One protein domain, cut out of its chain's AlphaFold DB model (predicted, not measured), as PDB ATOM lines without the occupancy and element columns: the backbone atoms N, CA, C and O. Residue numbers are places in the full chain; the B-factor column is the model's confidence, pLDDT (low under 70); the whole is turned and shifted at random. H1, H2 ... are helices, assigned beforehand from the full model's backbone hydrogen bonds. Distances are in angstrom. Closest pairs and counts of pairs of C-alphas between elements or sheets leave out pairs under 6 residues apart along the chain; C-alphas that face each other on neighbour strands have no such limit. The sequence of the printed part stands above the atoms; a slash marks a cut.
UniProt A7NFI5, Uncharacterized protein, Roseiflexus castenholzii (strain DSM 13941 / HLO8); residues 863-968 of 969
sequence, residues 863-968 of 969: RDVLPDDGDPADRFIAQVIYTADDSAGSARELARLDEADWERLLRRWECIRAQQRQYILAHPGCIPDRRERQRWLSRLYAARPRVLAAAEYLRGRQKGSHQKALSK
ATOM      1  N   ARG A 863     130.908  68.068 125.140       94.56
ATOM      2  CA  ARG A 863     131.738  67.923 126.353       94.56
ATOM      3  C   ARG A 863     133.040  68.722 126.290       94.56
ATOM      4  O   ARG A 863     133.567  69.088 127.335       94.56
ATOM      5  N   ASP A 864     133.526  69.001 125.084       92.69
ATOM      6  CA  ASP A 864     134.772  69.735 124.846       92.69
ATOM      7  C   ASP A 864     134.539  71.251 124.742       92.69
ATOM      8  O   ASP A 864     135.488  72.021 124.601       92.69
ATOM      9  N   VAL A 865     133.278  71.691 124.810       94.06
ATOM     10  CA  VAL A 865     132.917  73.108 124.837       94.06
ATOM     11  C   VAL A 865     133.175  73.643 126.242       94.06
ATOM     12  O   VAL A 865     132.523  73.231 127.204       94.06
ATOM     13  N   LEU A 866     134.145  74.547 126.351       94.25
ATOM     14  CA  LEU A 866     134.585  75.166 127.599       94.25
ATOM     15  C   LEU A 866     134.234  76.669 127.614       94.25
ATOM     16  O   LEU A 866     133.942  77.226 126.553       94.25
ATOM     17  N   PRO A 867     134.224  77.317 128.792       93.44
ATOM     18  CA  PRO A 867     134.046  78.764 128.920       93.44
ATOM     19  C   PRO A 867     135.068  79.588 128.116       93.44
ATOM     20  O   PRO A 867     136.232  79.207 127.982       93.44
ATOM     21  N   ASP A 868     134.639  80.755 127.625       85.94
ATOM     22  CA  ASP A 868     135.447  81.620 126.748       85.94
ATOM     23  C   ASP A 868     136.600  82.344 127.474       85.94
ATOM     24  O   ASP A 868     137.509  82.866 126.829       85.94
ATOM     25  N   ASP A 869     136.588  82.384 128.810       87.25
ATOM     26  CA  ASP A 869     137.622  83.041 129.622       87.25
ATOM     27  C   ASP A 869     138.945  82.254 129.697       87.25
ATOM     28  O   ASP A 869     139.963  82.805 130.118       87.25
ATOM     29  N   GLY A 870     138.955  80.998 129.235       80.06
ATOM     30  CA  GLY A 870     140.167  80.226 128.972       80.06
ATOM     31  C   GLY A 870     140.947  79.779 130.212       80.06
ATOM     32  O   GLY A 870     142.163  79.601 130.106       80.06
ATOM     33  N   ASP A 871     140.299  79.585 131.372       89.12
ATOM     34  CA  ASP A 871     140.989  79.080 132.573       89.12
ATOM     35  C   ASP A 871     141.604  77.688 132.280       89.12
ATOM     36  O   ASP A 871     140.885  76.750 131.911       89.12
ATOM     37  N   PRO A 872     142.930  77.505 132.443       86.56
ATOM     38  CA  PRO A 872     143.593  76.234 132.155       86.56
ATOM     39  C   PRO A 872     143.072  75.067 133.009       86.56
ATOM     40  O   PRO A 872     143.214  73.910 132.603       86.56
ATOM     41  N   ALA A 873     142.456  75.343 134.165       88.88
ATOM     42  CA  ALA A 873     141.859  74.324 135.020       88.88
ATOM     43  C   ALA A 873     140.633  73.653 134.380       88.88
ATOM     44  O   ALA A 873     140.356  72.492 134.679       88.88
ATOM     45  N   ASP A 874     139.919  74.327 133.476       93.50
ATOM     46  CA  ASP A 874     138.637  73.832 132.965       93.50
ATOM     47  C   ASP A 874     138.769  72.526 132.191       93.50
ATOM     48  O   ASP A 874     137.956  71.615 132.348       93.50
ATOM     49  N   ARG A 875     139.831  72.404 131.385       90.88
ATOM     50  CA  ARG A 875     140.109  71.178 130.630       90.88
ATOM     51  C   ARG A 875     140.395  70.009 131.569       90.88
ATOM     52  O   ARG A 875     139.896  68.910 131.337       90.88
ATOM     53  N   PHE A 876     141.159  70.253 132.632       90.12
ATOM     54  CA  PHE A 876     141.438  69.244 133.651       90.12
ATOM     55  C   PHE A 876     140.158  68.834 134.391       90.12
ATOM     56  O   PHE A 876     139.879  67.645 134.518       90.12
ATOM     57  N   ILE A 877     139.335  69.802 134.808       92.38
ATOM     58  CA  ILE A 877     138.057  69.550 135.489       92.38
ATOM     59  C   ILE A 877     137.118  68.725 134.597       92.38
ATOM     60  O   ILE A 877     136.581  67.711 135.045       92.38
ATOM     61  N   ALA A 878     136.955  69.110 133.327       91.81
ATOM     62  CA  ALA A 878     136.132  68.373 132.370       91.81
ATOM     63  C   ALA A 878     136.647  66.938 132.163       91.81
ATOM     64  O   ALA A 878     135.857  65.991 132.179       91.81
ATOM     65  N   GLN A 879     137.967  66.753 132.046       89.38
ATOM     66  CA  GLN A 879     138.585  65.433 131.931       89.38
ATOM     67  C   GLN A 879     138.292  64.565 133.163       89.38
ATOM     68  O   GLN A 879     137.788  63.449 133.022       89.38
ATOM     69  N   VAL A 880     138.523  65.079 134.374       90.25
ATOM     70  CA  VAL A 880     138.247  64.351 135.625       90.25
ATOM     71  C   VAL A 880     136.767  63.975 135.741       90.25
ATOM     72  O   VAL A 880     136.438  62.879 136.183       90.25
ATOM     73  N   ILE A 881     135.851  64.843 135.317       91.75
ATOM     74  CA  ILE A 881     134.410  64.594 135.450       91.75
ATOM     75  C   ILE A 881     133.890  63.570 134.439       91.75
ATOM     76  O   ILE A 881     133.057  62.737 134.800       91.75
ATOM     77  N   TYR A 882     134.350  63.622 133.187       91.12
ATOM     78  CA  TYR A 882     133.810  62.776 132.118       91.12
ATOM     79  C   TYR A 882     134.593  61.489 131.862       91.12
ATOM     80  O   TYR A 882     134.021  60.565 131.284       91.12
ATOM     81  N   THR A 883     135.873  61.428 132.240       83.38
ATOM     82  CA  THR A 883     136.788  60.342 131.830       83.38
ATOM     83  C   THR A 883     137.521  59.654 132.981       83.38
ATOM     84  O   THR A 883     138.322  58.764 132.723       83.38
ATOM     85  N   ALA A 884     137.279  60.028 134.242       74.44
ATOM     86  CA  ALA A 884     137.933  59.360 135.366       74.44
ATOM     87  C   ALA A 884     137.479  57.895 135.504       74.44
ATOM     88  O   ALA A 884     136.384  57.622 135.997       74.44
ATOM     89  N   ASP A 885     138.364  56.969 135.128       66.19
ATOM     90  CA  ASP A 885     138.169  55.523 135.296       66.19
ATOM     91  C   ASP A 885     138.141  55.111 136.784       66.19
ATOM     92  O   ASP A 885     137.335  54.272 137.184       66.19
ATOM     93  N   ASP A 886     138.971  55.745 137.630       77.62
ATOM     94  CA  ASP A 886     138.939  55.598 139.095       77.62
ATOM     95  C   ASP A 886     138.290  56.821 139.761       77.62
ATOM     96  O   ASP A 886     138.952  57.763 140.224       77.62
ATOM     97  N   SER A 887     136.958  56.799 139.836       77.19
ATOM     98  CA  SER A 887     136.186  57.854 140.499       77.19
ATOM     99  C   SER A 887     136.489  57.961 141.998       77.19
ATOM    100  O   SER A 887     136.364  59.044 142.568       77.19
ATOM    101  N   ALA A 888     136.872  56.861 142.657       83.81
ATOM    102  CA  ALA A 888     137.118  56.847 144.097       83.81
ATOM    103  C   ALA A 888     138.493  57.431 144.442       83.81
ATOM    104  O   ALA A 888     138.593  58.224 145.379       83.81
ATOM    105  N   GLY A 889     139.538  57.076 143.690       87.88
ATOM    106  CA  GLY A 889     140.866  57.678 143.807       87.88
ATOM    107  C   GLY A 889     140.831  59.175 143.519       87.88
ATOM    108  O   GLY A 889     141.262  59.968 144.356       87.88
ATOM    109  N   SER A 890     140.196  59.567 142.411       90.06
ATOM    110  CA  SER A 890     140.028  60.980 142.042       90.06
ATOM    111  C   SER A 890     139.296  61.770 143.132       90.06
ATOM    112  O   SER A 890     139.737  62.848 143.522       90.06
ATOM    113  N   ALA A 891     138.222  61.211 143.701       90.69
ATOM    114  CA  ALA A 891     137.496  61.847 144.797       90.69
ATOM    115  C   ALA A 891     138.350  62.041 146.062       90.69
ATOM    116  O   ALA A 891     138.192  63.050 146.746       90.69
ATOM    117  N   ARG A 892     139.261  61.108 146.387       90.31
ATOM    118  CA  ARG A 892     140.169  61.247 147.543       90.31
ATOM    119  C   ARG A 892     141.192  62.355 147.341       90.31
ATOM    120  O   ARG A 892     141.456  63.078 148.294       90.31
ATOM    121  N   GLU A 893     141.755  62.483 146.143       90.25
ATOM    122  CA  GLU A 893     142.705  63.559 145.847       90.25
ATOM    123  C   GLU A 893     142.008  64.923 145.858       90.25
ATOM    124  O   GLU A 893     142.476  65.844 146.521       90.25
ATOM    125  N   LEU A 894     140.824  65.032 145.246       91.69
ATOM    126  CA  LEU A 894     140.018  66.255 145.312       91.69
ATOM    127  C   LEU A 894     139.591  66.603 146.745       91.69
ATOM    128  O   LEU A 894     139.504  67.777 147.098       91.69
ATOM    129  N   ALA A 895     139.351  65.603 147.598       90.81
ATOM    130  CA  ALA A 895     139.012  65.840 148.996       90.81
ATOM    131  C   ALA A 895     140.162  66.474 149.800       90.81
ATOM    132  O   ALA A 895     139.882  67.134 150.795       90.81
ATOM    133  N   ARG A 896     141.422  66.330 149.364       91.00
ATOM    134  CA  ARG A 896     142.607  66.906 150.029       91.00
ATOM    135  C   ARG A 896     142.896  68.360 149.661       91.00
ATOM    136  O   ARG A 896     143.790  68.946 150.265       91.00
ATOM    137  N   LEU A 897     142.190  68.924 148.678       90.25
ATOM    138  CA  LEU A 897     142.337  70.336 148.317       90.25
ATOM    139  C   LEU A 897     142.081  71.228 149.539       90.25
ATOM    140  O   LEU A 897     141.294  70.866 150.418       90.25
ATOM    141  N   ASP A 898     142.705  72.397 149.616       90.44
ATOM    142  CA  ASP A 898     142.306  73.365 150.635       90.44
ATOM    143  C   ASP A 898     140.897  73.925 150.334       90.44
ATOM    144  O   ASP A 898     140.257  73.565 149.340       90.44
ATOM    145  N   GLU A 899     140.338  74.733 151.236       86.31
ATOM    146  CA  GLU A 899     138.976  75.252 151.044       86.31
ATOM    147  C   GLU A 899     138.888  76.224 149.856       86.31
ATOM    148  O   GLU A 899     137.902  76.210 149.120       86.31
ATOM    149  N   ALA A 900     139.939  77.012 149.605       90.62
ATOM    150  CA  ALA A 900     139.959  77.994 148.525       90.62
ATOM    151  C   ALA A 900     139.985  77.323 147.140       90.62
ATOM    152  O   ALA A 900     139.234  77.722 146.240       90.62
ATOM    153  N   ASP A 901     140.802  76.282 146.979       92.00
ATOM    154  CA  ASP A 901     140.904  75.480 145.763       92.00
ATOM    155  C   ASP A 901     139.644  74.642 145.532       92.00
ATOM    156  O   ASP A 901     139.172  74.542 144.396       92.00
ATOM    157  N   TRP A 902     139.049  74.088 146.595       91.31
ATOM    158  CA  TRP A 902     137.776  73.369 146.508       91.31
ATOM    159  C   TRP A 902     136.642  74.277 146.019       91.31
ATOM    160  O   TRP A 902     135.936  73.942 145.062       91.31
ATOM    161  N   GLU A 903     136.493  75.461 146.613       91.25
ATOM    162  CA  GLU A 903     135.504  76.433 146.155       91.25
ATOM    163  C   GLU A 903     135.780  76.913 144.727       91.25
ATOM    164  O   GLU A 903     134.846  77.086 143.938       91.25
ATOM    165  N   ARG A 904     137.053  77.136 144.366       93.12
ATOM    166  CA  ARG A 904     137.431  77.507 142.997       93.12
ATOM    167  C   ARG A 904     137.024  76.414 142.015       93.12
ATOM    168  O   ARG A 904     136.430  76.740 140.990       93.12
ATOM    169  N   LEU A 905     137.291  75.150 142.332       94.06
ATOM    170  CA  LEU A 905     136.903  74.009 141.509       94.06
ATOM    171  C   LEU A 905     135.386  73.960 141.302       94.06
ATOM    172  O   LEU A 905     134.932  73.811 140.167       94.06
ATOM    173  N   LEU A 906     134.596  74.130 142.369       92.38
ATOM    174  CA  LEU A 906     133.134  74.154 142.270       92.38
ATOM    175  C   LEU A 906     132.643  75.324 141.406       92.38
ATOM    176  O   LEU A 906     131.804  75.116 140.531       92.38
ATOM    177  N   ARG A 907     133.204  76.528 141.586       93.31
ATOM    178  CA  ARG A 907     132.875  77.706 140.762       93.31
ATOM    179  C   ARG A 907     133.220  77.499 139.286       93.31
ATOM    180  O   ARG A 907     132.413  77.832 138.426       93.31
ATOM    181  N   ARG A 908     134.387  76.927 138.974       95.00
ATOM    182  CA  ARG A 908     134.760  76.615 137.584       95.00
ATOM    183  C   ARG A 908     133.835  75.568 136.976       95.00
ATOM    184  O   ARG A 908     133.378  75.741 135.851       95.00
ATOM    185  N   TRP A 909     133.484  74.526 137.729       94.69
ATOM    186  CA  TRP A 909     132.523  73.527 137.266       94.69
ATOM    187  C   TRP A 909     131.141  74.125 136.953       94.69
ATOM    188  O   TRP A 909     130.541  73.771 135.938       94.69
ATOM    189  N   GLU A 910     130.655  75.062 137.773       93.19
ATOM    190  CA  GLU A 910     129.421  75.822 137.510       93.19
ATOM    191  C   GLU A 910     129.474  76.568 136.163       93.19
ATOM    192  O   GLU A 910     128.521  76.503 135.384       93.19
ATOM    193  N   CYS A 911     130.601  77.212 135.842       94.94
ATOM    194  CA  CYS A 911     130.800  77.878 134.551       94.94
ATOM    195  C   CYS A 911     130.803  76.881 133.381       94.94
ATOM    196  O   CYS A 911     130.101  77.092 132.390       94.94
ATOM    197  N   ILE A 912     131.542  75.772 133.509       95.88
ATOM    198  CA  ILE A 912     131.643  74.731 132.473       95.88
ATOM    199  C   ILE A 912     130.264  74.141 132.167       95.88
ATOM    200  O   ILE A 912     129.835  74.127 131.010       95.88
ATOM    201  N   ARG A 913     129.528  73.694 133.194       95.56
ATOM    202  CA  ARG A 913     128.219  73.056 132.994       95.56
ATOM    203  C   ARG A 913     127.191  74.018 132.399       95.56
ATOM    204  O   ARG A 913     126.368  73.589 131.589       95.56
ATOM    205  N   ALA A 914     127.241  75.305 132.757       95.06
ATOM    206  CA  ALA A 914     126.361  76.328 132.197       95.06
ATOM    207  C   ALA A 914     126.622  76.535 130.698       95.06
ATOM    208  O   ALA A 914     125.676  76.481 129.906       95.06
ATOM    209  N   GLN A 915     127.894  76.673 130.304       96.19
ATOM    210  CA  GLN A 915     128.298  76.833 128.904       96.19
ATOM    211  C   GLN A 915     127.913  75.609 128.063       96.19
ATOM    212  O   GLN A 915     127.285  75.736 127.011       96.19
ATOM    213  N   GLN A 916     128.209  74.403 128.551       96.81
ATOM    214  CA  GLN A 916     127.864  73.155 127.864       96.81
ATOM    215  C   GLN A 916     126.354  72.977 127.711       96.81
ATOM    216  O   GLN A 916     125.867  72.570 126.656       96.81
ATOM    217  N   ARG A 917     125.580  73.318 128.747       96.44
ATOM    218  CA  ARG A 917     124.118  73.260 128.688       96.44
ATOM    219  C   ARG A 917     123.566  74.232 127.651       96.44
ATOM    220  O   ARG A 917     122.708  73.846 126.861       96.44
ATOM    221  N   GLN A 918     124.056  75.470 127.640       96.12
ATOM    222  CA  GLN A 918     123.670  76.470 126.645       96.12
ATOM    223  C   GLN A 918     124.035  76.014 125.226       96.12
ATOM    224  O   GLN A 918     123.233  76.171 124.306       96.12
ATOM    225  N   TYR A 919     125.191  75.368 125.064       96.31
ATOM    226  CA  TYR A 919     125.621  74.807 123.790       96.31
ATOM    227  C   TYR A 919     124.681  73.713 123.270       96.31
ATOM    228  O   TYR A 919     124.285  73.762 122.107       96.31
ATOM    229  N   ILE A 920     124.273  72.764 124.125       96.06
ATOM    230  CA  ILE A 920     123.318  71.700 123.759       96.06
ATOM    231  C   ILE A 920     121.960  72.290 123.355       96.06
ATOM    232  O   ILE A 920     121.328  71.795 122.423       96.06
ATOM    233  N   LEU A 921     121.508  73.348 124.038       94.38
ATOM    234  CA  LEU A 921     120.258  74.038 123.699       94.38
ATOM    235  C   LEU A 921     120.334  74.751 122.345       94.38
ATOM    236  O   LEU A 921     119.371  74.708 121.585       94.38
ATOM    237  N   ALA A 922     121.472  75.375 122.032       94.19
ATOM    238  CA  ALA A 922     121.699  76.026 120.743       94.19
ATOM    239  C   ALA A 922     121.898  75.019 119.595       94.19
ATOM    240  O   ALA A 922     121.532  75.302 118.456       94.19
ATOM    241  N   HIS A 923     122.444  73.835 119.890       94.56
ATOM    242  CA  HIS A 923     122.797  72.814 118.903       94.56
ATOM    243  C   HIS A 923     122.212  71.440 119.270       94.56
ATOM    244  O   HIS A 923     122.961  70.506 119.562       94.56
ATOM    245  N   PRO A 924     120.881  71.245 119.207       92.25
ATOM    246  CA  PRO A 924     120.240  70.011 119.674       92.25
ATOM    247  C   PRO A 924     120.702  68.746 118.935       92.25
ATOM    248  O   PRO A 924     120.588  67.647 119.480       92.25
ATOM    249  N   GLY A 925     121.247  68.878 117.721       92.75
ATOM    250  CA  GLY A 925     121.825  67.772 116.956       92.75
ATOM    251  C   GLY A 925     123.142  67.215 117.514       92.75
ATOM    252  O   GLY A 925     123.527  66.112 117.134       92.75
ATOM    253  N   CYS A 926     123.809  67.904 118.454       94.38
ATOM    254  CA  CYS A 926     125.024  67.389 119.101       94.38
ATOM    255  C   CYS A 926     124.760  66.145 119.967       94.38
ATOM    256  O   CYS A 926     125.685  65.395 120.276       94.38
ATOM    257  N   ILE A 927     123.498  65.923 120.356       94.44
ATOM    258  CA  ILE A 927     123.002  64.686 120.961       94.44
ATOM    259  C   ILE A 927     121.739  64.277 120.180       94.44
ATOM    260  O   ILE A 927     120.651  64.782 120.478       94.44
ATOM    261  N   PRO A 928     121.865  63.391 119.170       91.19
ATOM    262  CA  PRO A 928     120.750  63.037 118.290       91.19
ATOM    263  C   PRO A 928     119.579  62.366 119.021       91.19
ATOM    264  O   PRO A 928     118.421  62.671 118.737       91.19
ATOM    265  N   ASP A 929     119.861  61.484 119.988       92.31
ATOM    266  CA  ASP A 929     118.815  60.904 120.831       92.31
ATOM    267  C   ASP A 929     118.254  61.972 121.777       92.31
ATOM    268  O   ASP A 929     118.892  62.383 122.750       92.31
ATOM    269  N   ARG A 930     117.017  62.394 121.505       91.19
ATOM    270  CA  ARG A 930     116.293  63.384 122.305       91.19
ATOM    271  C   ARG A 930     116.176  62.986 123.771       91.19
ATOM    272  O   ARG A 930     116.263  63.858 124.635       91.19
ATOM    273  N   ARG A 931     115.991  61.696 124.076       90.69
ATOM    274  CA  ARG A 931     115.954  61.248 125.469       90.69
ATOM    275  C   ARG A 931     117.315  61.540 126.089       90.69
ATOM    276  O   ARG A 931     117.393  62.325 127.034       90.69
ATOM    277  N   GLU A 932     118.391  60.995 125.552       93.25
ATOM    278  CA  GLU A 932     119.722  61.243 126.110       93.25
ATOM    279  C   GLU A 932     120.046  62.746 126.226       93.25
ATOM    280  O   GLU A 932     120.552  63.187 127.257       93.25
ATOM    281  N   ARG A 933     119.620  63.569 125.258       94.62
ATOM    282  CA  ARG A 933     119.728  65.034 125.325       94.62
ATOM    283  C   ARG A 933     119.010  65.634 126.535       94.62
ATOM    284  O   ARG A 933     119.627  66.365 127.302       94.62
ATOM    285  N   GLN A 934     117.736  65.301 126.748       94.81
ATOM    286  CA  GLN A 934     116.968  65.741 127.922       94.81
ATOM    287  C   GLN A 934     117.628  65.316 129.242       94.81
ATOM    288  O   GLN A 934     117.643  66.077 130.208       94.81
ATOM    289  N   ARG A 935     118.204  64.105 129.287       95.19
ATOM    290  CA  ARG A 935     118.932  63.615 130.466       95.19
ATOM    291  C   ARG A 935     120.156  64.487 130.744       95.19
ATOM    292  O   ARG A 935     120.341  64.911 131.880       95.19
ATOM    293  N   TRP A 936     120.951  64.811 129.725       96.12
ATOM    294  CA  TRP A 936     122.111  65.697 129.876       96.12
ATOM    295  C   TRP A 936     121.734  67.133 130.241       96.12
ATOM    296  O   TRP A 936     122.346  67.698 131.145       96.12
ATOM    297  N   LEU A 937     120.693  67.698 129.624       96.38
ATOM    298  CA  LEU A 937     120.180  69.025 129.985       96.38
ATOM    299  C   LEU A 937     119.754  69.097 131.458       96.38
ATOM    300  O   LEU A 937     120.037  70.094 132.124       96.38
ATOM    301  N   SER A 938     119.128  68.032 131.970       95.75
ATOM    302  CA  SER A 938     118.781  67.901 133.385       95.75
ATOM    303  C   SER A 938     120.018  67.768 134.279       95.75
ATOM    304  O   SER A 938     120.131  68.476 135.277       95.75
ATOM    305  N   ARG A 939     120.968  66.891 133.920       95.44
ATOM    306  CA  ARG A 939     122.206  66.668 134.689       95.44
ATOM    307  C   ARG A 939     123.014  67.952 134.849       95.44
ATOM    308  O   ARG A 939     123.385  68.304 135.963       95.44
ATOM    309  N   LEU A 940     123.233  68.678 133.753       95.50
ATOM    310  CA  LEU A 940     123.988  69.934 133.764       95.50
ATOM    311  C   LEU A 940     123.256  71.059 134.513       95.50
ATOM    312  O   LEU A 940     123.902  71.993 134.975       95.50
ATOM    313  N   TYR A 941     121.928  70.971 134.649       94.56
ATOM    314  CA  TYR A 941     121.127  71.941 135.395       94.56
ATOM    315  C   TYR A 941     121.123  71.680 136.908       94.56
ATOM    316  O   TYR A 941     121.357  72.598 137.686       94.56
ATOM    317  N   ALA A 942     120.845  70.440 137.328       92.44
ATOM    318  CA  ALA A 942     120.469  70.138 138.713       92.44
ATOM    319  C   ALA A 942     121.293  69.038 139.398       92.44
ATOM    320  O   ALA A 942     121.098  68.814 140.590       92.44
ATOM    321  N   ALA A 943     122.189  68.339 138.698       92.94
ATOM    322  CA  ALA A 943     122.970  67.252 139.286       92.94
ATOM    323  C   ALA A 943     124.420  67.657 139.569       92.94
ATOM    324  O   ALA A 943     124.971  68.583 138.963       92.94
ATOM    325  N   ARG A 944     125.057  66.917 140.479       91.88
ATOM    326  CA  ARG A 944     126.494  66.999 140.746       91.88
ATOM    327  C   ARG A 944     127.175  65.737 140.214       91.88
ATOM    328  O   ARG A 944     126.668  64.647 140.456       91.88
ATOM    329  N   PRO A 945     128.315  65.847 139.512       93.50
ATOM    330  CA  PRO A 945     129.083  64.674 139.110       93.50
ATOM    331  C   PRO A 945     129.437  63.793 140.311       93.50
ATOM    332  O   PRO A 945     129.848  64.312 141.354       93.50
ATOM    333  N   ARG A 946     129.361  62.466 140.146       92.62
ATOM    334  CA  ARG A 946     129.682  61.488 141.200       92.62
ATOM    335  C   ARG A 946     131.022  61.760 141.884       92.62
ATOM    336  O   ARG A 946     131.091  61.700 143.106       92.62
ATOM    337  N   VAL A 947     132.066  62.092 141.121       93.31
ATOM    338  CA  VAL A 947     133.409  62.363 141.666       93.31
ATOM    339  C   VAL A 947     133.417  63.556 142.631       93.31
ATOM    340  O   VAL A 947     134.044  63.485 143.685       93.31
ATOM    341  N   LEU A 948     132.654  64.613 142.329       92.69
ATOM    342  CA  LEU A 948     132.552  65.800 143.180       92.69
ATOM    343  C   LEU A 948     131.689  65.532 144.414       92.69
ATOM    344  O   LEU A 948     132.073  65.909 145.515       92.69
ATOM    345  N   ALA A 949     130.562  64.834 144.251       91.75
ATOM    346  CA  ALA A 949     129.719  64.435 145.378       91.75
ATOM    347  C   ALA A 949     130.465  63.490 146.343       91.75
ATOM    348  O   ALA A 949     130.334  63.594 147.563       91.75
ATOM    349  N   ALA A 950     131.294  62.588 145.808       91.44
ATOM    350  CA  ALA A 950     132.159  61.712 146.588       91.44
ATOM    351  C   ALA A 950     133.264  62.480 147.322       91.44
ATOM    352  O   ALA A 950     133.484  62.222 148.506       91.44
ATOM    353  N   ALA A 951     133.930  63.425 146.649       92.12
ATOM    354  CA  ALA A 951     134.956  64.262 147.261       92.12
ATOM    355  C   ALA A 951     134.377  65.099 148.411       92.12
ATOM    356  O   ALA A 951     134.914  65.073 149.514       92.12
ATOM    357  N   GLU A 952     133.233  65.753 148.198       89.81
ATOM    358  CA  GLU A 952     132.534  66.536 149.223       89.81
ATOM    359  C   GLU A 952     132.174  65.689 150.454       89.81
ATOM    360  O   GLU A 952     132.440  66.080 151.592       89.81
ATOM    361  N   TYR A 953     131.641  64.482 150.234       89.44
ATOM    362  CA  TYR A 953     131.342  63.542 151.313       89.44
ATOM    363  C   TYR A 953     132.597  63.150 152.115       89.44
ATOM    364  O   TYR A 953     132.546  63.045 153.342       89.44
ATOM    365  N   LEU A 954     133.733  62.931 151.443       89.44
ATOM    366  CA  LEU A 954     135.004  62.608 152.098       89.44
ATOM    367  C   LEU A 954     135.561  63.794 152.893       89.44
ATOM    368  O   LEU A 954     136.040  63.580 154.007       89.44
ATOM    369  N   ARG A 955     135.451  65.022 152.370       87.62
ATOM    370  CA  ARG A 955     135.867  66.253 153.067       87.62
ATOM    371  C   ARG A 955     135.158  66.407 154.408       87.62
ATOM    372  O   ARG A 955     135.823  66.614 155.422       87.62
ATOM    373  N   GLY A 956     133.837  66.209 154.435       78.50
ATOM    374  CA  GLY A 956     133.054  66.250 155.677       78.50
ATOM    375  C   GLY A 956     133.546  65.242 156.725       78.50
ATOM    376  O   GLY A 956     133.632  65.559 157.908       78.50
ATOM    377  N   ARG A 957     133.975  64.050 156.284       77.31
ATOM    378  CA  ARG A 957     134.520  63.009 157.173       77.31
ATOM    379  C   ARG A 957     135.953  63.259 157.637       77.31
ATOM    380  O   ARG A 957     136.329  62.796 158.710       77.31
ATOM    381  N   GLN A 958     136.771  63.933 156.831       70.12
ATOM    382  CA  GLN A 958     138.189  64.161 157.129       70.12
ATOM    383  C   GLN A 958     138.425  65.282 158.147       70.12
ATOM    384  O   GLN A 958     139.435  65.212 158.852       70.12
ATOM    385  N   LYS A 959     137.494  66.240 158.300       61.16
ATOM    386  CA  LYS A 959     137.572  67.285 159.340       61.16
ATOM    387  C   LYS A 959     137.836  66.707 160.743       61.16
ATOM    388  O   LYS A 959     138.729  67.189 161.428       61.16
ATOM    389  N   GLY A 960     137.205  65.583 161.107       49.66
ATOM    390  CA  GLY A 960     137.457  64.902 162.392       49.66
ATOM    391  C   GLY A 960     138.793  64.138 162.487       49.66
ATOM    392  O   GLY A 960     139.343  63.954 163.572       49.66
ATOM    393  N   SER A 961     139.373  63.703 161.362       47.12
ATOM    394  CA  SER A 961     140.620  62.916 161.352       47.12
ATOM    395  C   SER A 961     141.883  63.779 161.393       47.12
ATOM    396  O   SER A 961     142.908  63.319 161.900       47.12
ATOM    397  N   HIS A 962     141.838  64.999 160.849       44.25
ATOM    398  CA  HIS A 962     143.012  65.871 160.754       44.25
ATOM    399  C   HIS A 962     143.490  66.353 162.134       44.25
ATOM    400  O   HIS A 962     144.694  66.422 162.379       44.25
ATOM    401  N   GLN A 963     142.568  66.577 163.075       43.91
ATOM    402  CA  GLN A 963     142.912  66.901 164.462       43.91
ATOM    403  C   GLN A 963     143.405  65.693 165.265       43.91
ATOM    404  O   GLN A 963     144.309  65.848 166.073       43.91
ATOM    405  N   LYS A 964     142.914  64.475 164.998       42.16
ATOM    406  CA  LYS A 964     143.422  63.243 165.639       42.16
ATOM    407  C   LYS A 964     144.888  62.951 165.292       42.16
ATOM    408  O   LYS A 964     145.579  62.269 166.047       42.16
ATOM    409  N   ALA A 965     145.341  63.437 164.134       42.72
ATOM    410  CA  ALA A 965     146.743  63.417 163.731       42.72
ATOM    411  C   ALA A 965     147.543  64.551 164.398       42.72
ATOM    412  O   ALA A 965     148.646  64.300 164.866       42.72
ATOM    413  N   LEU A 966     146.973  65.758 164.512       39.59
ATOM    414  CA  LEU A 966     147.602  66.903 165.190       39.59
ATOM    415  C   LEU A 966     147.656  66.772 166.722       39.59
ATOM    416  O   LEU A 966     148.518  67.377 167.331       39.59
ATOM    417  N   SER A 967     146.776  65.983 167.345       38.72
ATOM    418  CA  SER A 967     146.792  65.703 168.790       38.72
ATOM    419  C   SER A 967     147.697  64.522 169.172       38.72
ATOM    420  O   SER A 967     147.789  64.173 170.348       38.72
ATOM    421  N   LYS A 968     148.273  63.830 168.177       41.41
ATOM    422  CA  LYS A 968     149.247  62.734 168.339       41.41
ATOM    423  C   LYS A 968     150.680  63.154 167.979       41.41
ATOM    424  O   LYS A 968     151.587  62.335 168.134       41.41
TER     425      LYS A 968
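What this domain is: This is residues 863 to 968 of the 969 residues of an uncharacterized protein of Roseiflexus castenholzii (strain DSM 13941 / HLO8) (UniProt A7NFI5). The long helix H3 and the row H4 then H5, which runs back beside it, make the length of this elongated, all-helix domain, with H1 and H2 packed over one side. H1 crosses H3, H2 packs on the first part of H5, and residues 959 to 968 stick out at one end. The printed part has 106 residues with five named helices, H1 to H5 in chain order, and no named strand. It is loose, with a radius of gyration of the C-alphas of 16.1 A, and spans 58 by 29 by 22 A.

How they stand to each other: H1, residues 873 to 883, touches H3, residues 899 to 922, with only residues 905 to 912 of H3. Their closest C-alphas, of Asp 874 and Arg 908, are 6.6 A apart, and the helices are only just about perpendicular at 72 degrees. H2, residues 887 to 895, touches residues 946 to 955 of H5, residues 946 to 966, at a steep tilt of 50 degrees, the same way; their closest C-alphas, of Ala 891 and Ala 951, are 4.3 A apart. H3 forms a helical hairpin with H4, residues 930 to 942: residues 913 to 920 of H3 touch H4 at a shallow tilt of 32 degrees, opposite ways, the closest C-alphas being those of Arg 913 and Leu 940, 5.3 A apart. H3 and H5 are near each other, while H4 and H5 are apart. Every O i to N i+4 pair is within hydrogen-bond range in H1, H2, H3 and H4; in H5 13 of 17 are.

Where its parts are: H1 begins at C-alpha 873 (141.859, 74.324, 135.020) and is 15.2 A long; H2 is 12.0 A. H3 measures 34.9 A and H4 18.2 A. H5, 30.4 A, has a kink of 42 degrees near residue 958 and ends at C-alpha 966 (147.602, 66.903, 165.190).

The domain as a whole: The C-alphas of Gly 925 and Lys 968, the two farthest apart, are 58.5 A apart. The printed part has no cut and no long link. Residue 885 and residues 959 to 968 have pLDDT under 70.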